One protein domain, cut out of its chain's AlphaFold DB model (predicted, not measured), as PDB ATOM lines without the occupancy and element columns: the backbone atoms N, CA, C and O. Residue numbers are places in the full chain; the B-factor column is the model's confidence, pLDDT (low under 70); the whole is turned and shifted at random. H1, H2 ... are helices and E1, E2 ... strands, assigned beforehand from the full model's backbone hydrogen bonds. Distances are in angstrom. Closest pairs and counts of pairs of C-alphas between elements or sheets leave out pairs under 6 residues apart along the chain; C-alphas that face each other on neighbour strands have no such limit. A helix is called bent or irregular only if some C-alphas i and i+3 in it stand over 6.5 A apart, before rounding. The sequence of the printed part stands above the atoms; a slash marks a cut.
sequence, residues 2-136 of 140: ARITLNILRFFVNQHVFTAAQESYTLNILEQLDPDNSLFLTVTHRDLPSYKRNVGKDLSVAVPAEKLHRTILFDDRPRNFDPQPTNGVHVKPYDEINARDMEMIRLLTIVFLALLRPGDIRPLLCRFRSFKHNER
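AT A GLANCE: This is residues 2 to 136 of the 140 residues of the protein "Hypothetical protein" of Aplanochytrium stocchinoi (UniProt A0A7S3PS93). Four short strands stand in a broken row, E2, E1, E3, E4, as two small sheets with a gap between E1 and E3, and helices lie on both sides of the row. H1, H2 and H5 are on one side, H3, H4 and the long loop of residues 45 to 64 are on the other, and H6 and H7 lie beyond E4; a second long loop, residues 91 to 102, reaches far out around Ile 97. The printed part has 135 residues, with seven named helices and four named strands in the order H1 E1 H2 E2 H3 E3 H4 E4 H5 H6 H7, and its class is mixed, helices and strands. Each sheet has two parallel strands, E1 with E2 and E3 with E4. The whole is compact, with a radius of gyration of the C-alphas of 14.7 A and spans of 36 by 35 by 30 A.

HOW THE PARTS SIT: H1, residues 2 to 9, is followed by E1, residues 15 to 18, H2, residues 23 to 33, and E2, residues 40 to 44. E1 and E2 are parallel at 10 degrees, with N 41 and O 15 at 2.8 A and N 17 and O 42 at 2.9 A, within hydrogen-bond range. E1, H2 and E2 form a strand-helix-strand unit, two parallel neighbour strands with a helix between, and its crossover is right-handed. H2 and E2 are near each other, with 8 pairs of C-alphas within 10 A. H1 and H2 are close but not clearly touching, the closest C-alphas being those of Arg 3 and Leu 33, 5.7 A apart, and at 72 degrees they are only just about perpendicular. H3, residues 65 to 70, is only just irregular, with C-alphas 66 and 69 7.0 A apart. E3, residues 73 to 75, H4, residues 78 to 81, and E4, residues 88 to 90, form a second such unit, also right-handed. E3 and E4 are parallel at 27 degrees, with N 89 and O 73 at 2.8 A, within hydrogen-bond range. E1 and E3 are near each other, with 5 pairs of C-alphas within 10 A. H5, residues 103 to 116, is close to H1 but not clearly touching, at a shallow tilt of 9 degrees, the same way; their closest C-alphas are those of Ala 2 and Met 104, 7.6 A apart. H6, residues 122 to 126, is close to H5 but not clearly touching, with the closest C-alphas, those of Ala 114 and Leu 124, 7.2 A apart. H7, residues 131 to 136, and H4 touch, with the closest C-alphas, those of Pro 78 and His 133, 5.3 A apart. H6 and H7 are apart. Every O i to N i+4 pair is within hydrogen-bond range in H1, H5, H6 and H7; the count is 6 of 7 in H2 and 0 of 2 in H3, where 2 of 3 O i to N i+3 pairs are in range, and H4 is too short for an O i to N i+4 pair.

IN THESE COORDINATES: H1 begins at C-alpha 2, at (457.767, 348.533, 358.656), and is 10.4 A long from first to last C-alpha. E1 measures 10.0 A, H2 15.1 A, E2 10.5 A and H3 10.0 A. E3 begins at C-alpha 73, at (457.830, 361.522, 367.817), and measures 6.3 A, H4 5.7 A and E4 6.4 A. H5 measures 20.2 A and H6 6.4 A. H7 measures 8.7 A and ends at C-alpha 136, at (456.241, 361.324, 383.377).

THE WHOLE: The C-alphas farthest apart are those of Glu 66 and Ile 97, at 41.0 A. The printed part has no cut. The links E2 to H3, of 20 residues, and E4 to H5, of 12, are long. The mean pLDDT of the printed part is 93.3, and one printed residue, Ala 99, is under 70.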
ATOM      1  N   ALA A   2     457.136 347.211 358.543       83.25
ATOM      2  CA  ALA A   2     457.767 348.533 358.656       83.25
ATOM      3  C   ALA A   2     458.192 349.175 357.319       83.25
ATOM      4  O   ALA A   2     457.762 350.284 357.028       83.25
ATOM      5  N   ARG A   3     458.953 348.477 356.461       88.38
ATOM      6  CA  ARG A   3     459.387 349.032 355.162       88.38
ATOM      7  C   ARG A   3     458.216 349.418 354.249       88.38
ATOM      8  O   ARG A   3     458.260 350.474 353.630       88.38
ATOM      9  N   ILE A   4     457.158 348.605 354.192       89.06
ATOM     10  CA  ILE A   4     455.943 348.918 353.414       89.06
ATOM     11  C   ILE A   4     455.269 350.167 353.988       89.06
ATOM     12  O   ILE A   4     454.947 351.088 353.244       89.06
ATOM     13  N   THR A   5     455.114 350.227 355.313       91.06
ATOM     14  CA  THR A   5     454.549 351.385 356.010       91.06
ATOM     15  C   THR A   5     455.316 352.671 355.697       91.06
ATOM     16  O   THR A   5     454.701 353.650 355.287       91.06
ATOM     17  N   LEU A   6     456.646 352.658 355.818       94.06
ATOM     18  CA  LEU A   6     457.499 353.813 355.512       94.06
ATOM     19  C   LEU A   6     457.374 354.241 354.039       94.06
ATOM     20  O   LEU A   6     457.310 355.431 353.736       94.06
ATOM     21  N   ASN A   7     457.277 353.278 353.116       93.69
ATOM     22  CA  ASN A   7     457.100 353.559 351.690       93.69
ATOM     23  C   ASN A   7     455.735 354.174 351.359       93.69
ATOM     24  O   ASN A   7     455.655 355.014 350.471       93.69
ATOM     25  N   ILE A   8     454.668 353.790 352.060       93.00
ATOM     26  CA  ILE A   8     453.354 354.429 351.901       93.00
ATOM     27  C   ILE A   8     453.387 355.845 352.482       93.00
ATOM     28  O   ILE A   8     452.918 356.791 351.854       93.00
ATOM     29  N   LEU A   9     453.960 356.004 353.677       95.19
ATOM     30  CA  LEU A   9     453.981 357.281 354.383       95.19
ATOM     31  C   LEU A   9     454.809 358.358 353.673       95.19
ATOM     32  O   LEU A   9     454.470 359.533 353.799       95.19
ATOM     33  N   ARG A  10     455.818 357.989 352.873       95.19
ATOM     34  CA  ARG A  10     456.675 358.955 352.156       95.19
ATOM     35  C   ARG A  10     455.910 359.932 351.255       95.19
ATOM     36  O   ARG A  10     456.413 361.006 350.959       95.19
ATOM     37  N   PHE A  11     454.706 359.566 350.809       94.88
ATOM     38  CA  PHE A  11     453.868 360.426 349.969       94.88
ATOM     39  C   PHE A  11     453.105 361.497 350.759       94.88
ATOM     40  O   PHE A  11     452.576 362.433 350.166       94.88
ATOM     41  N   PHE A  12     453.025 361.361 352.083       95.62
ATOM     42  CA  PHE A  12     452.176 362.197 352.933       95.62
ATOM     43  C   PHE A  12     452.950 362.935 354.022       95.62
ATOM     44  O   PHE A  12     452.471 363.953 354.524       95.62
ATOM     45  N   VAL A  13     454.112 362.418 354.428       96.44
ATOM     46  CA  VAL A  13     454.896 362.969 355.534       96.44
ATOM     47  C   VAL A  13     456.388 362.971 355.235       96.44
ATOM     48  O   VAL A  13     456.915 362.090 354.557       96.44
ATOM     49  N   ASN A  14     457.073 363.935 355.840       96.94
ATOM     50  CA  ASN A  14     458.523 363.924 355.965       96.94
ATOM     51  C   ASN A  14     458.923 362.943 357.068       96.94
ATOM     52  O   ASN A  14     458.396 363.011 358.182       96.94
ATOM     53  N   GLN A  15     459.845 362.032 356.763       96.94
ATOM     54  CA  GLN A  15     460.281 360.996 357.696       96.94
ATOM     55  C   GLN A  15     461.707 361.280 358.160       96.94
ATOM     56  O   GLN A  15     462.561 361.703 357.385       96.94
ATOM     57  N   HIS A  16     461.963 361.038 359.442       96.69
ATOM     58  CA  HIS A  16     463.250 361.277 360.082       96.69
ATOM     59  C   HIS A  16     463.577 360.084 360.982       96.69
ATOM     60  O   HIS A  16     462.687 359.550 361.649       96.69
ATOM     61  N   VAL A  17     464.848 359.688 361.044       96.06
ATOM     62  CA  VAL A  17     465.333 358.745 362.057       96.06
ATOM     63  C   VAL A  17     466.019 359.533 363.155       96.06
ATOM     64  O   VAL A  17     466.911 360.334 362.900       96.06
ATOM     65  N   PHE A  18     465.640 359.269 364.398       96.31
ATOM     66  CA  PHE A  18     466.364 359.743 365.566       96.31
ATOM     67  C   PHE A  18     466.593 358.528 366.452       96.31
ATOM     68  O   PHE A  18     465.643 357.975 366.998       96.31
ATOM     69  N   THR A  19     467.831 358.067 366.575       94.62
ATOM     70  CA  THR A  19     468.178 356.836 367.281       94.62
ATOM     71  C   THR A  19     469.245 357.073 368.339       94.62
ATOM     72  O   THR A  19     470.125 357.915 368.207       94.62
ATOM     73  N   ALA A  20     469.152 356.307 369.424       93.44
ATOM     74  CA  ALA A  20     470.192 356.243 370.439       93.44
ATOM     75  C   ALA A  20     471.310 355.261 370.063       93.44
ATOM     76  O   ALA A  20     472.190 355.038 370.892       93.44
ATOM     77  N   ALA A  21     471.256 354.623 368.893       95.00
ATOM     78  CA  ALA A  21     472.292 353.719 368.410       95.00
ATOM     79  C   ALA A  21     473.535 354.476 367.921       95.00
ATOM     80  O   ALA A  21     473.467 355.670 367.637       95.00
ATOM     81  N   GLN A  22     474.663 353.769 367.857       96.00
ATOM     82  CA  GLN A  22     475.880 354.258 367.205       96.00
ATOM     83  C   GLN A  22     475.710 354.274 365.683       96.00
ATOM     84  O   GLN A  22     474.803 353.631 365.147       96.00
ATOM     85  N   GLU A  23     476.580 355.008 365.002       95.88
ATOM     86  CA  GLU A  23     476.566 355.190 363.552       95.88
ATOM     87  C   GLU A  23     476.561 353.858 362.799       95.88
ATOM     88  O   GLU A  23     475.645 353.599 362.027       95.88
ATOM     89  N   SER A  24     477.506 352.966 363.105       96.06
ATOM     90  CA  SER A  24     477.652 351.675 362.419       96.06
ATOM     91  C   SER A  24     476.381 350.822 362.472       96.06
ATOM     92  O   SER A  24     475.917 350.322 361.451       96.06
ATOM     93  N   TYR A  25     475.758 350.705 363.648       95.94
ATOM     94  CA  TYR A  25     474.483 349.998 363.786       95.94
ATOM     95  C   TYR A  25     473.357 350.700 363.020       95.94
ATOM     96  O   TYR A  25     472.501 350.049 362.431       95.94
ATOM     97  N   THR A  26     473.352 352.033 363.030       95.88
ATOM     98  CA  THR A  26     472.342 352.824 362.323       95.88
ATOM     99  C   THR A  26     472.431 352.592 360.816       95.88
ATOM    100  O   THR A  26     471.409 352.298 360.203       95.88
ATOM    101  N   LEU A  27     473.635 352.639 360.241       94.88
ATOM    102  CA  LEU A  27     473.874 352.395 358.817       94.88
ATOM    103  C   LEU A  27     473.426 350.988 358.395       94.88
ATOM    104  O   LEU A  27     472.653 350.866 357.450       94.88
ATOM    105  N   ASN A  28     473.770 349.950 359.165       95.62
ATOM    106  CA  ASN A  28     473.351 348.570 358.873       95.62
ATOM    107  C   ASN A  28     471.821 348.392 358.817       95.62
ATOM    108  O   ASN A  28     471.304 347.550 358.082       95.62
ATOM    109  N   ILE A  29     471.079 349.147 359.632       94.00
ATOM    110  CA  ILE A  29     469.612 349.118 359.625       94.00
ATOM    111  C   ILE A  29     469.057 349.916 358.440       94.00
ATOM    112  O   ILE A  29     468.078 349.489 357.822       94.00
ATOM    113  N   LEU A  30     469.675 351.048 358.096       95.12
ATOM    114  CA  LEU A  30     469.277 351.851 356.938       95.12
ATOM    115  C   LEU A  30     469.488 351.103 355.622       95.12
ATOM    116  O   LEU A  30     468.591 351.137 354.790       95.12
ATOM    117  N   GLU A  31     470.566 350.333 355.468       94.62
ATOM    118  CA  GLU A  31     470.783 349.487 354.281       94.62
ATOM    119  C   GLU A  31     469.628 348.499 354.032       94.62
ATOM    120  O   GLU A  31     469.308 348.164 352.893       94.62
ATOM    121  N   GLN A  32     468.949 348.053 355.091       92.50
ATOM    122  CA  GLN A  32     467.807 347.139 354.976       92.50
ATOM    123  C   GLN A  32     466.477 347.876 354.745       92.50
ATOM    124  O   GLN A  32     465.600 347.390 354.016       92.50
ATOM    125  N   LEU A  33     466.298 349.031 355.396       92.25
ATOM    126  CA  LEU A  33     465.037 349.776 355.411       92.25
ATOM    127  C   LEU A  33     464.906 350.789 354.267       92.25
ATOM    128  O   LEU A  33     463.811 350.925 353.719       92.25
ATOM    129  N   ASP A  34     465.992 351.471 353.923       94.69
ATOM    130  CA  ASP A  34     466.081 352.566 352.952       94.69
ATOM    131  C   ASP A  34     467.403 352.507 352.149       94.69
ATOM    132  O   ASP A  34     468.208 353.434 352.222       94.69
ATOM    133  N   PRO A  35     467.660 351.424 351.384       92.62
ATOM    134  CA  PRO A  35     468.923 351.242 350.654       92.62
ATOM    135  C   PRO A  35     469.220 352.359 349.642       92.62
ATOM    136  O   PRO A  35     470.379 352.631 349.342       92.62
ATOM    137  N   ASP A  36     468.175 353.017 349.138       93.06
ATOM    138  CA  ASP A  36     468.279 354.077 348.133       93.06
ATOM    139  C   ASP A  36     468.353 355.484 348.760       93.06
ATOM    140  O   ASP A  36     468.375 356.475 348.032       93.06
ATOM    141  N   ASN A  37     468.369 355.591 350.099       92.19
ATOM    142  CA  ASN A  37     468.352 356.851 350.860       92.19
ATOM    143  C   ASN A  37     467.229 357.813 350.423       92.19
ATOM    144  O   ASN A  37     467.434 359.018 350.261       92.19
ATOM    145  N   SER A  38     466.035 357.269 350.188       93.50
ATOM    146  CA  SER A  38     464.891 357.990 349.616       93.50
ATOM    147  C   SER A  38     463.757 358.241 350.612       93.50
ATOM    148  O   SER A  38     462.828 358.994 350.310       93.50
ATOM    149  N   LEU A  39     463.784 357.590 351.778       95.69
ATOM    150  CA  LEU A  39     462.705 357.647 352.761       95.69
ATOM    151  C   LEU A  39     462.950 358.715 353.821       95.69
ATOM    152  O   LEU A  39     462.004 359.419 354.180       95.69
ATOM    153  N   PHE A  40     464.175 358.831 354.336       96.44
ATOM    154  CA  PHE A  40     464.471 359.685 355.489       96.44
ATOM    155  C   PHE A  40     465.194 360.977 355.102       96.44
ATOM    156  O   PHE A  40     466.277 360.945 354.531       96.44
ATOM    157  N   LEU A  41     464.639 362.128 355.495       95.56
ATOM    158  CA  LEU A  41     465.265 363.438 355.268       95.56
ATOM    159  C   LEU A  41     466.477 363.675 356.168       95.56
ATOM    160  O   LEU A  41     467.432 364.337 355.773       95.56
ATOM    161  N   THR A  42     466.422 363.175 357.403       94.81
ATOM    162  CA  THR A  42     467.533 363.286 358.351       94.81
ATOM    163  C   THR A  42     467.660 362.018 359.173       94.81
ATOM    164  O   THR A  42     466.652 361.457 359.619       94.81
ATOM    165  N   VAL A  43     468.897 361.648 359.486       95.56
ATOM    166  CA  VAL A  43     469.229 360.571 360.417       95.56
ATOM    167  C   VAL A  43     470.082 361.158 361.536       95.56
ATOM    168  O   VAL A  43     471.196 361.610 361.305       95.56
ATOM    169  N   THR A  44     469.559 361.156 362.759       95.56
ATOM    170  CA  THR A  44     470.294 361.549 363.965       95.56
ATOM    171  C   THR A  44     470.633 360.311 364.783       95.56
ATOM    172  O   THR A  44     469.728 359.616 365.245       95.56
ATOM    173  N   HIS A  45     471.920 360.039 364.992       95.44
ATOM    174  CA  HIS A  45     472.416 358.938 365.824       95.44
ATOM    175  C   HIS A  45     473.303 359.459 366.961       95.44
ATOM    176  O   HIS A  45     473.648 360.639 367.016       95.44
ATOM    177  N   ARG A  46     473.667 358.570 367.886       93.94
ATOM    178  CA  ARG A  46     474.377 358.879 369.139       93.94
ATOM    179  C   ARG A  46     475.704 359.613 368.966       93.94
ATOM    180  O   ARG A  46     476.109 360.324 369.883       93.94
ATOM    181  N   ASP A  47     476.379 359.373 367.852       94.06
ATOM    182  CA  ASP A  47     477.743 359.852 367.624       94.06
ATOM    183  C   ASP A  47     477.759 361.250 366.977       94.06
ATOM    184  O   ASP A  47     478.810 361.885 366.913       94.06
ATOM    185  N   LEU A  48     476.594 361.782 366.574       92.94
ATOM    186  CA  LEU A  48     476.480 363.163 366.108       92.94
ATOM    187  C   LEU A  48     476.506 364.163 367.279       92.94
ATOM    188  O   LEU A  48     475.855 363.928 368.302       92.94
ATOM    189  N   PRO A  49     477.136 365.345 367.122       90.38
ATOM    190  CA  PRO A  49     477.174 366.383 368.160       90.38
ATOM    191  C   PRO A  49     475.796 366.895 368.613       90.38
ATOM    192  O   PRO A  49     475.643 367.375 369.745       90.38
ATOM    193  N   SER A  50     474.800 366.804 367.727       86.56
ATOM    194  CA  SER A  50     473.404 367.163 367.989       86.56
ATOM    195  C   SER A  50     472.713 366.201 368.962       86.56
ATOM    196  O   SER A  50     471.745 366.587 369.613       86.56
ATOM    197  N   TYR A  51     473.216 364.974 369.133       88.69
ATOM    198  CA  TYR A  51     472.633 363.993 370.040       88.69
ATOM    199  C   TYR A  51     473.014 364.276 371.501       88.69
ATOM    200  O   TYR A  51     474.184 364.226 371.888       88.69
ATOM    201  N   LYS A  52     472.018 364.514 372.364       87.81
ATOM    202  CA  LYS A  52     472.224 364.771 373.802       87.81
ATOM    203  C   LYS A  52     471.621 363.652 374.658       87.81
ATOM    204  O   LYS A  52     470.427 363.636 374.941       87.81
ATOM    205  N   ARG A  53     472.464 362.728 375.144       78.81
ATOM    206  CA  ARG A  53     472.057 361.504 375.884       78.81
ATOM    207  C   ARG A  53     471.077 361.731 377.043       78.81
ATOM    208  O   ARG A  53     470.216 360.879 377.275       78.81
ATOM    209  N   ASN A  54     471.218 362.840 377.766       85.88
ATOM    210  CA  ASN A  54     470.495 363.092 379.017       85.88
ATOM    211  C   ASN A  54     469.295 364.033 378.861       85.88
ATOM    212  O   ASN A  54     468.612 364.288 379.843       85.88
ATOM    213  N   VAL A  55     469.047 364.540 377.652       86.56
ATOM    214  CA  VAL A  55     467.999 365.541 377.394       86.56
ATOM    215  C   VAL A  55     466.763 364.901 376.752       86.56
ATOM    216  O   VAL A  55     465.691 365.484 376.775       86.56
ATOM    217  N   GLY A  56     466.887 363.682 376.220       92.94
ATOM    218  CA  GLY A  56     465.863 363.068 375.376       92.94
ATOM    219  C   GLY A  56     466.120 363.378 373.902       92.94
ATOM    220  O   GLY A  56     467.251 363.673 373.514       92.94
ATOM    221  N   LYS A  57     465.090 363.263 373.063       95.75
ATOM    222  CA  LYS A  57     465.186 363.504 371.620       95.75
ATOM    223  C   LYS A  57     464.584 364.862 371.296       95.75
ATOM    224  O   LYS A  57     463.376 364.985 371.123       95.75
ATOM    225  N   ASP A  58     465.441 365.873 371.246       95.31
ATOM    226  CA  ASP A  58     465.031 367.236 370.928       95.31
ATOM    227  C   ASP A  58     464.717 367.361 369.437       95.31
ATOM    228  O   ASP A  58     465.609 367.318 368.596       95.31
ATOM    229  N   LEU A  59     463.437 367.501 369.099       95.94
ATOM    230  CA  LEU A  59     462.965 367.573 367.719       95.94
ATOM    231  C   LEU A  59     463.497 368.794 366.967       95.94
ATOM    232  O   LEU A  59     463.561 368.748 365.739       95.94
ATOM    233  N   SER A  60     463.936 369.841 367.674       92.88
ATOM    234  CA  SER A  60     464.517 371.034 367.049       92.88
ATOM    235  C   SER A  60     465.812 370.750 366.275       92.88
ATOM    236  O   SER A  60     466.180 371.526 365.396       92.88
ATOM    237  N   VAL A  61     466.477 369.613 366.530       91.94
ATOM    238  CA  VAL A  61     467.694 369.210 365.798       91.94
ATOM    239  C   VAL A  61     467.414 368.740 364.370       91.94
ATOM    240  O   VAL A  61     468.329 368.712 363.552       91.94
ATOM    241  N   ALA A  62     466.176 368.331 364.083       89.62
ATOM    242  CA  ALA A  62     465.784 367.737 362.804       89.62
ATOM    243  C   ALA A  62     464.621 368.478 362.132       89.62
ATOM    244  O   ALA A  62     464.407 368.329 360.929       89.62
ATOM    245  N   VAL A  63     463.853 369.254 362.901       93.94
ATOM    246  CA  VAL A  63     462.627 369.902 362.443       93.94
ATOM    247  C   VAL A  63     462.586 371.360 362.916       93.94
ATOM    248  O   VAL A  63     462.773 371.613 364.107       93.94
ATOM    249  N   PRO A  64     462.286 372.325 362.027       94.12
ATOM    250  CA  PRO A  64     462.116 373.724 362.413       94.12
ATOM    251  C   PRO A  64     461.001 373.938 363.451       94.12
ATOM    252  O   PRO A  64     459.982 373.239 363.444       94.12
ATOM    253  N   ALA A  65     461.163 374.934 364.325       94.56
ATOM    254  CA  ALA A  65     460.238 375.198 365.432       94.56
ATOM    255  C   ALA A  65     458.792 375.446 364.957       94.56
ATOM    256  O   ALA A  65     457.835 374.958 365.562       94.56
ATOM    257  N   GLU A  66     458.621 376.129 363.826       95.31
ATOM    258  CA  GLU A  66     457.332 376.409 363.192       95.31
ATOM    259  C   GLU A  66     456.654 375.168 362.600       95.31
ATOM    260  O   GLU A  66     455.491 375.231 362.217       95.31
ATOM    261  N   LYS A  67     457.349 374.028 362.525       97.00
ATOM    262  CA  LYS A  67     456.782 372.750 362.081       97.00
ATOM    263  C   LYS A  67     456.429 371.820 363.236       97.00
ATOM    264  O   LYS A  67     455.684 370.871 363.007       97.00
ATOM    265  N   LEU A  68     456.835 372.123 364.474       97.62
ATOM    266  CA  LEU A  68     456.560 371.274 365.643       97.62
ATOM    267  C   LEU A  68     455.065 371.025 365.872       97.62
ATOM    268  O   LEU A  68     454.686 369.951 366.326       97.62
ATOM    269  N   HIS A  69     454.179 371.953 365.503       97.69
ATOM    270  CA  HIS A  69     452.729 371.731 365.590       97.69
ATOM    271  C   HIS A  69     452.199 370.657 364.610       97.69
ATOM    272  O   HIS A  69     451.019 370.312 364.650       97.69
ATOM    273  N   ARG A  70     453.051 370.128 363.718       97.75
ATOM    274  CA  ARG A  70     452.775 369.056 362.743       97.75
ATOM    275  C   ARG A  70     453.728 367.861 362.880       97.75
ATOM    276  O   ARG A  70     453.754 367.017 361.990       97.75
ATOM    277  N   THR A  71     454.497 367.766 363.963       98.12
ATOM    278  CA  THR A  71     455.513 366.716 364.150       98.12
ATOM    279  C   THR A  71     455.071 365.685 365.180       98.12
ATOM    280  O   THR A  71     454.547 366.043 366.235       98.12
ATOM    281  N   ILE A  72     455.321 364.404 364.905       98.38
ATOM    282  CA  ILE A  72     455.083 363.297 365.837       98.38
ATOM    283  C   ILE A  72     456.418 362.613 366.122       98.38
ATOM    284  O   ILE A  72     457.144 362.280 365.188       98.38
ATOM    285  N   LEU A  73     456.719 362.369 367.396       98.00
ATOM    286  CA  LEU A  73     457.830 361.522 367.817       98.00
ATOM    287  C   LEU A  73     457.291 360.190 368.330       98.00
ATOM    288  O   LEU A  73     456.683 360.130 369.397       98.00
ATOM    289  N   PHE A  74     457.536 359.120 367.582       97.50
ATOM    290  CA  PHE A  74     457.266 357.756 368.024       97.50
ATOM    291  C   PHE A  74     458.503 357.188 368.723       97.50
ATOM    292  O   PHE A  74     459.579 357.138 368.131       97.50
ATOM    293  N   ASP A  75     458.357 356.776 369.984       96.44
ATOM    294  CA  ASP A  75     459.459 356.215 370.771       96.44
ATOM    295  C   ASP A  75     458.961 355.267 371.871       96.44
ATOM    296  O   ASP A  75     457.888 355.471 372.440       96.44
ATOM    297  N   ASP A  76     459.744 354.245 372.205       94.75
ATOM    298  CA  ASP A  76     459.447 353.275 373.265       94.75
ATOM    299  C   ASP A  76     459.823 353.775 374.670       94.75
ATOM    300  O   ASP A  76     459.491 353.152 375.679       94.75
ATOM    301  N   ARG A  77     460.513 354.917 374.770       94.38
ATOM    302  CA  ARG A  77     460.998 355.474 376.035       94.38
ATOM    303  C   ARG A  77     460.364 356.836 376.307       94.38
ATOM    304  O   ARG A  77     460.747 357.818 375.677       94.38
ATOM    305  N   PRO A  78     459.503 356.964 377.335       95.00
ATOM    306  CA  PRO A  78     458.880 358.241 377.696       95.00
ATOM    307  C   PRO A  78     459.861 359.400 377.932       95.00
ATOM    308  O   PRO A  78     459.543 360.545 377.623       95.00
ATOM    309  N   ARG A  79     461.074 359.108 378.426       95.44
ATOM    310  CA  ARG A  79     462.155 360.100 378.598       95.44
ATOM    311  C   ARG A  79     462.619 360.762 377.302       95.44
ATOM    312  O   ARG A  79     463.185 361.842 377.331       95.44
ATOM    313  N   ASN A  80     462.429 360.115 376.154       96.25
ATOM    314  CA  ASN A  80     462.841 360.704 374.886       96.25
ATOM    315  C   ASN A  80     461.914 361.850 374.466       96.25
ATOM    316  O   ASN A  80     462.312 362.650 373.630       96.25
ATOM    317  N   PHE A  81     460.733 361.969 375.080       96.88
ATOM    318  CA  PHE A  81     459.799 363.064 374.834       96.88
ATOM    319  C   PHE A  81     460.083 364.313 375.671       96.88
ATOM    320  O   PHE A  81     459.448 365.327 375.420       96.88
ATOM    321  N   ASP A  82     461.006 364.265 376.639       96.31
ATOM    322  CA  ASP A  82     461.251 365.358 377.594       96.31
ATOM    323  C   ASP A  82     461.394 366.754 376.953       96.31
ATOM    324  O   ASP A  82     460.818 367.694 377.500       96.31
ATOM    325  N   PRO A  83     462.061 366.929 375.793       96.00
ATOM    326  CA  PRO A  83     462.186 368.248 375.165       96.00
ATOM    327  C   PRO A  83     460.871 368.798 374.603       96.00
ATOM    328  O   PRO A  83     460.638 370.005 374.625       96.00
ATOM    329  N   GLN A  84     460.004 367.925 374.081       97.00
ATOM    330  CA  GLN A  84     458.694 368.285 373.530       97.00
ATOM    331  C   GLN A  84     457.638 367.223 373.888       97.00
ATOM    332  O   GLN A  84     457.212 366.443 373.026       97.00
ATOM    333  N   PRO A  85     457.154 367.184 375.146       97.06
ATOM    334  CA  PRO A  85     456.302 366.091 375.617       97.06
ATOM    335  C   PRO A  85     455.005 365.942 374.821       97.06
ATOM    336  O   PRO A  85     454.480 364.846 374.632       97.06
ATOM    337  N   THR A  86     454.448 367.051 374.335       97.38
ATOM    338  CA  THR A  86     453.179 367.093 373.589       97.38
ATOM    339  C   THR A  86     453.277 366.537 372.168       97.38
ATOM    340  O   THR A  86     452.247 366.255 371.560       97.38
ATOM    341  N   ASN A  87     454.491 366.308 371.665       98.12
ATOM    342  CA  ASN A  87     454.752 365.695 370.364       98.12
ATOM    343  C   ASN A  87     454.958 364.173 370.438       98.12
ATOM    344  O   ASN A  87     454.986 363.503 369.405       98.12
ATOM    345  N   GLY A  88     455.122 363.621 371.643       97.62
ATOM    346  CA  GLY A  88     455.473 362.222 371.848       97.62
ATOM    347  C   GLY A  88     454.280 361.268 371.813       97.62
ATOM    348  O   GLY A  88     453.272 361.482 372.486       97.62
ATOM    349  N   VAL A  89     454.439 360.149 371.114       97.69
ATOM    350  CA  VAL A  89     453.558 358.985 371.196       97.69
ATOM    351  C   VAL A  89     454.392 357.788 371.631       97.69
ATOM    352  O   VAL A  89     455.301 357.351 370.928       97.69
ATOM    353  N   HIS A  90     454.062 357.251 372.806       97.06
ATOM    354  CA  HIS A  90     454.734 356.072 373.341       97.06
ATOM    355  C   HIS A  90     454.394 354.841 372.502       97.06
ATOM    356  O   HIS A  90     453.212 354.538 372.311       97.06
ATOM    357  N   VAL A  91     455.425 354.150 372.028       94.56
ATOM    358  CA  VAL A  91     455.341 352.916 371.250       94.56
ATOM    359  C   VAL A  91     455.541 351.736 372.192       94.56
ATOM    360  O   VAL A  91     456.426 351.750 373.045       94.56
ATOM    361  N   LYS A  92     454.698 350.716 372.083       90.31
ATOM    362  CA  LYS A  92     454.919 349.463 372.802       90.31
ATOM    363  C   LYS A  92     456.124 348.741 372.190       90.31
ATOM    364  O   LYS A  92     456.244 348.738 370.967       90.31
ATOM    365  N   PRO A  93     456.999 348.125 373.002       84.81
ATOM    366  CA  PRO A  93     458.028 347.240 372.473       84.81
ATOM    367  C   PRO A  93     457.399 346.195 371.552       84.81
ATOM    368  O   PRO A  93     456.327 345.676 371.869       84.81
ATOM    369  N   TYR A  94     458.060 345.926 370.429       81.19
ATOM    370  CA  TYR A  94     457.626 344.894 369.496       81.19
ATOM    371  C   TYR A  94     457.635 343.532 370.194       81.19
ATOM    372  O   TYR A  94     458.618 343.179 370.849       81.19
ATOM    373  N   ASP A  95     456.536 342.794 370.066       77.94
ATOM    374  CA  ASP A  95     456.398 341.450 370.618       77.94
ATOM    375  C   ASP A  95     456.522 340.423 369.487       77.94
ATOM    376  O   ASP A  95     455.591 340.210 368.710       77.94
ATOM    377  N   GLU A  96     457.694 339.792 369.393       70.56
ATOM    378  CA  GLU A  96     458.013 338.794 368.363       70.56
ATOM    379  C   GLU A  96     457.134 337.535 368.451       70.56
ATOM    380  O   GLU A  96     456.946 336.838 367.454       70.56
ATOM    381  N   ILE A  97     456.588 337.235 369.634       74.81
ATOM    382  CA  ILE A  97     455.801 336.023 369.892       74.81
ATOM    383  C   ILE A  97     454.331 336.265 369.530       74.81
ATOM    384  O   ILE A  97     453.625 335.364 369.065       74.81
ATOM    385  N   ASN A  98     453.850 337.492 369.718       76.50
ATOM    386  CA  ASN A  98     452.465 337.838 369.454       76.50
ATOM    387  C   ASN A  98     452.219 338.127 367.966       76.50
ATOM    388  O   ASN A  98     452.299 339.261 367.495       76.50
ATOM    389  N   ALA A  99     451.776 337.103 367.235       62.72
ATOM    390  CA  ALA A  99     451.375 337.212 365.828       62.72
ATOM    391  C   ALA A  99     450.226 338.213 365.554       62.72
ATOM    392  O   ALA A  99     449.906 338.480 364.395       62.72
ATOM    393  N   ARG A 100     449.581 338.761 366.596       70.50
ATOM    394  CA  ARG A 100     448.548 339.805 366.513       70.50
ATOM    395  C   ARG A 100     449.030 341.148 367.063       70.50
ATOM    396  O   ARG A 100     448.213 341.922 367.558       70.50
ATOM    397  N   ASP A 101     450.329 341.437 367.018       80.50
ATOM    398  CA  ASP A 101     450.818 342.771 367.354       80.50
ATOM    399  C   ASP A 101     450.224 343.820 366.388       80.50
ATOM    400  O   ASP A 101     450.582 343.920 365.212       80.50
ATOM    401  N   MET A 102     449.266 344.596 366.901       87.62
ATOM    402  CA  MET A 102     448.560 345.657 366.176       87.62
ATOM    403  C   MET A 102     449.227 347.025 366.350       87.62
ATOM    404  O   MET A 102     448.657 348.039 365.940       87.62
ATOM    405  N   GLU A 103     450.407 347.094 366.969       90.94
ATOM    406  CA  GLU A 103     451.035 348.364 367.313       90.94
ATOM    407  C   GLU A 103     451.330 349.201 366.068       90.94
ATOM    408  O   GLU A 103     450.954 350.368 366.018       90.94
ATOM    409  N   MET A 104     451.881 348.604 365.006       89.69
ATOM    410  CA  MET A 104     452.127 349.317 363.745       89.69
ATOM    411  C   MET A 104     450.838 349.900 363.139       89.69
ATOM    412  O   MET A 104     450.843 351.017 362.621       89.69
ATOM    413  N   ILE A 105     449.721 349.172 363.238       91.19
ATOM    414  CA  ILE A 105     448.411 349.648 362.770       91.19
ATOM    415  C   ILE A 105     447.954 350.832 363.622       91.19
ATOM    416  O   ILE A 105     447.522 351.841 363.071       91.19
ATOM    417  N   ARG A 106     448.127 350.767 364.948       94.00
ATOM    418  CA  ARG A 106     447.842 351.889 365.850       94.00
ATOM    419  C   ARG A 106     448.659 353.130 365.486       94.00
ATOM    420  O   ARG A 106     448.094 354.221 365.427       94.00
ATOM    421  N   LEU A 107     449.962 352.984 365.225       94.81
ATOM    422  CA  LEU A 107     450.823 354.106 364.827       94.81
ATOM    423  C   LEU A 107     450.351 354.721 363.504       94.81
ATOM    424  O   LEU A 107     450.200 355.939 363.416       94.81
ATOM    425  N   LEU A 108     450.032 353.886 362.512       95.12
ATOM    426  CA  LEU A 108     449.464 354.326 361.237       95.12
ATOM    427  C   LEU A 108     448.155 355.096 361.422       95.12
ATOM    428  O   LEU A 108     448.004 356.181 360.863       95.12
ATOM    429  N   THR A 109     447.228 354.583 362.233       95.81
ATOM    430  CA  THR A 109     445.968 355.273 362.541       95.81
ATOM    431  C   THR A 109     446.222 356.664 363.119       95.81
ATOM    432  O   THR A 109     445.572 357.622 362.705       95.81
ATOM    433  N   ILE A 110     447.190 356.807 364.026       97.25
ATOM    434  CA  ILE A 110     447.544 358.108 364.611       97.25
ATOM    435  C   ILE A 110     448.084 359.062 363.540       97.25
ATOM    436  O   ILE A 110     447.667 360.220 363.507       97.25
ATOM    437  N   VAL A 111     448.958 358.587 362.646       97.69
ATOM    438  CA  VAL A 111     449.481 359.401 361.536       97.69
ATOM    439  C   VAL A 111     448.347 359.871 360.624       97.69
ATOM    440  O   VAL A 111     448.246 361.065 360.353       97.69
ATOM    441  N   PHE A 112     447.445 358.982 360.202       97.19
ATOM    442  CA  PHE A 112     446.321 359.362 359.342       97.19
ATOM    443  C   PHE A 112     445.363 360.347 360.021       97.19
ATOM    444  O   PHE A 112     444.953 361.329 359.402       97.19
ATOM    445  N   LEU A 113     445.052 360.160 361.305       97.88
ATOM    446  CA  LEU A 113     444.242 361.127 362.051       97.88
ATOM    447  C   LEU A 113     444.937 362.494 362.168       97.88
ATOM    448  O   LEU A 113     444.273 363.527 362.097       97.88
ATOM    449  N   ALA A 114     446.264 362.516 362.313       97.69
ATOM    450  CA  ALA A 114     447.042 363.752 362.335       97.69
ATOM    451  C   ALA A 114     447.066 364.454 360.966       97.69
ATOM    452  O   ALA A 114     446.986 365.683 360.908       97.69
ATOM    453  N   LEU A 115     447.112 363.694 359.866       97.12
ATOM    454  CA  LEU A 115     446.993 364.227 358.506       97.12
ATOM    455  C   LEU A 115     445.637 364.905 358.279       97.12
ATOM    456  O   LEU A 115     445.600 366.006 357.735       97.12
ATOM    457  N   LEU A 116     444.547 364.290 358.750       96.62
ATOM    458  CA  LEU A 116     443.182 364.814 358.607       96.62
ATOM    459  C   LEU A 116     442.876 366.008 359.521       96.62
ATOM    460  O   LEU A 116     441.922 366.746 359.283       96.62
ATOM    461  N   ARG A 117     443.654 366.203 360.586       95.06
ATOM    462  CA  ARG A 117     443.439 367.298 361.530       95.06
ATOM    463  C   ARG A 117     443.979 368.613 360.955       95.06
ATOM    464  O   ARG A 117     445.178 368.690 360.692       95.06
ATOM    465  N   PRO A 118     443.166 369.676 360.829       93.12
ATOM    466  CA  PRO A 118     443.675 370.992 360.464       93.12
ATOM    467  C   PRO A 118     444.480 371.605 361.621       93.12
ATOM    468  O   PRO A 118     444.127 371.455 362.792       93.12
ATOM    469  N   GLY A 119     445.563 372.311 361.294       95.25
ATOM    470  CA  GLY A 119     446.377 373.032 362.275       95.25
ATOM    471  C   GLY A 119     447.221 372.124 363.177       95.25
ATOM    472  O   GLY A 119     447.909 371.219 362.701       95.25
ATOM    473  N   ASP A 120     447.226 372.425 364.476       97.94
ATOM    474  CA  ASP A 120     448.067 371.770 365.482       97.94
ATOM    475  C   ASP A 120     447.573 370.361 365.849       97.94
ATOM    476  O   ASP A 120     446.427 370.173 366.281       97.94
ATOM    477  N   ILE A 121     448.453 369.367 365.708       98.19
ATOM    478  CA  ILE A 121     448.152 367.959 365.984       98.19
ATOM    479  C   ILE A 121     448.346 367.565 367.450       98.19
ATOM    480  O   ILE A 121     447.804 366.548 367.872       98.19
ATOM    481  N   ARG A 122     449.067 368.350 368.255       97.62
ATOM    482  CA  ARG A 122     449.420 367.991 369.640       97.62
ATOM    483  C   ARG A 122     448.205 367.664 370.528       97.62
ATOM    484  O   ARG A 122     448.257 366.647 371.221       97.62
ATOM    485  N   PRO A 123     447.063 368.384 370.453       96.50
ATOM    486  CA  PRO A 123     445.864 368.007 371.209       96.50
ATOM    487  C   PRO A 123     445.297 366.626 370.836       96.50
ATOM    488  O   PRO A 123     444.717 365.948 371.681       96.50
ATOM    489  N   LEU A 124     445.462 366.189 369.580       97.06
ATOM    490  CA  LEU A 124     445.093 364.836 369.153       97.06
ATOM    491  C   LEU A 124     446.042 363.802 369.769       97.06
ATOM    492  O   LEU A 124     445.571 362.798 370.298       97.06
ATOM    493  N   LEU A 125     447.355 364.056 369.734       96.88
ATOM    494  CA  LEU A 125     448.369 363.135 370.264       96.88
ATOM    495  C   LEU A 125     448.193 362.882 371.764       96.88
ATOM    496  O   LEU A 125     448.340 361.742 372.207       96.88
ATOM    497  N   CYS A 126     447.787 363.899 372.533       94.56
ATOM    498  CA  CYS A 126     447.488 363.755 373.961       94.56
ATOM    499  C   CYS A 126     446.470 362.640 374.256       94.56
ATOM    500  O   CYS A 126     446.592 361.959 375.271       94.56
ATOM    501  N   ARG A 127     445.512 362.386 373.349       94.44
ATOM    502  CA  ARG A 127     444.496 361.325 373.504       94.44
ATOM    503  C   ARG A 127     445.068 359.911 373.345       94.44
ATOM    504  O   ARG A 127     444.414 358.950 373.730       94.44
ATOM    505  N   PHE A 128     446.274 359.785 372.788       95.12
ATOM    506  CA  PHE A 128     446.969 358.515 372.555       95.12
ATOM    507  C   PHE A 128     448.146 358.277 373.507       95.12
ATOM    508  O   PHE A 128     448.878 357.295 373.346       95.12
ATOM    509  N   ARG A 129     448.361 359.163 374.488       94.12
ATOM    510  CA  ARG A 129     449.414 358.991 375.491       94.12
ATOM    511  C   ARG A 129     449.149 357.752 376.340       94.12
ATOM    512  O   ARG A 129     448.032 357.503 376.786       94.12
ATOM    513  N   SER A 130     450.201 356.972 376.569       94.31
ATOM    514  CA  SER A 130     450.150 355.829 377.478       94.31
ATOM    515  C   SER A 130     450.145 356.293 378.935       94.31
ATOM    516  O   SER A 130     450.536 357.422 379.233       94.31
ATOM    517  N   PHE A 131     449.794 355.391 379.856       94.06
ATOM    518  CA  PHE A 131     449.957 355.636 381.293       94.06
ATOM    519  C   PHE A 131     451.386 356.094 381.630       94.06
ATOM    520  O   PHE A 131     451.558 357.152 382.218       94.06
ATOM    521  N   LYS A 132     452.409 355.374 381.142       94.31
ATOM    522  CA  LYS A 132     453.829 355.722 381.348       94.31
ATOM    523  C   LYS A 132     454.204 357.103 380.800       94.31
ATOM    524  O   LYS A 132     455.073 357.769 381.352       94.31
ATOM    525  N   HIS A 133     453.594 357.523 379.688       95.62
ATOM    526  CA  HIS A 133     453.799 358.872 379.167       95.62
ATOM    527  C   HIS A 133     453.197 359.898 380.131       95.62
ATOM    528  O   HIS A 133     453.895 360.824 380.524       95.62
ATOM    529  N   ASN A 134     451.933 359.730 380.526       95.88
ATOM    530  CA  ASN A 134     451.226 360.669 381.404       95.88
ATOM    531  C   ASN A 134     451.819 360.742 382.816       95.88
ATOM    532  O   ASN A 134     451.823 361.811 383.409       95.88
ATOM    533  N   GLU A 135     452.340 359.632 383.335       95.75
ATOM    534  CA  GLU A 135     453.034 359.588 384.624       95.75
ATOM    535  C   GLU A 135     454.281 360.484 384.620       95.75
ATOM    536  O   GLU A 135     454.527 361.213 385.576       95.75
ATOM    537  N   ARG A 136     455.051 360.474 383.523       95.38
ATOM    538  CA  ARG A 136     456.241 361.324 383.377       95.38
ATOM    539  C   ARG A 136     455.904 362.760 382.977       95.38
ATOM    540  O   ARG A 136     456.586 363.682 383.408       95.38
TER     541      ARG A 136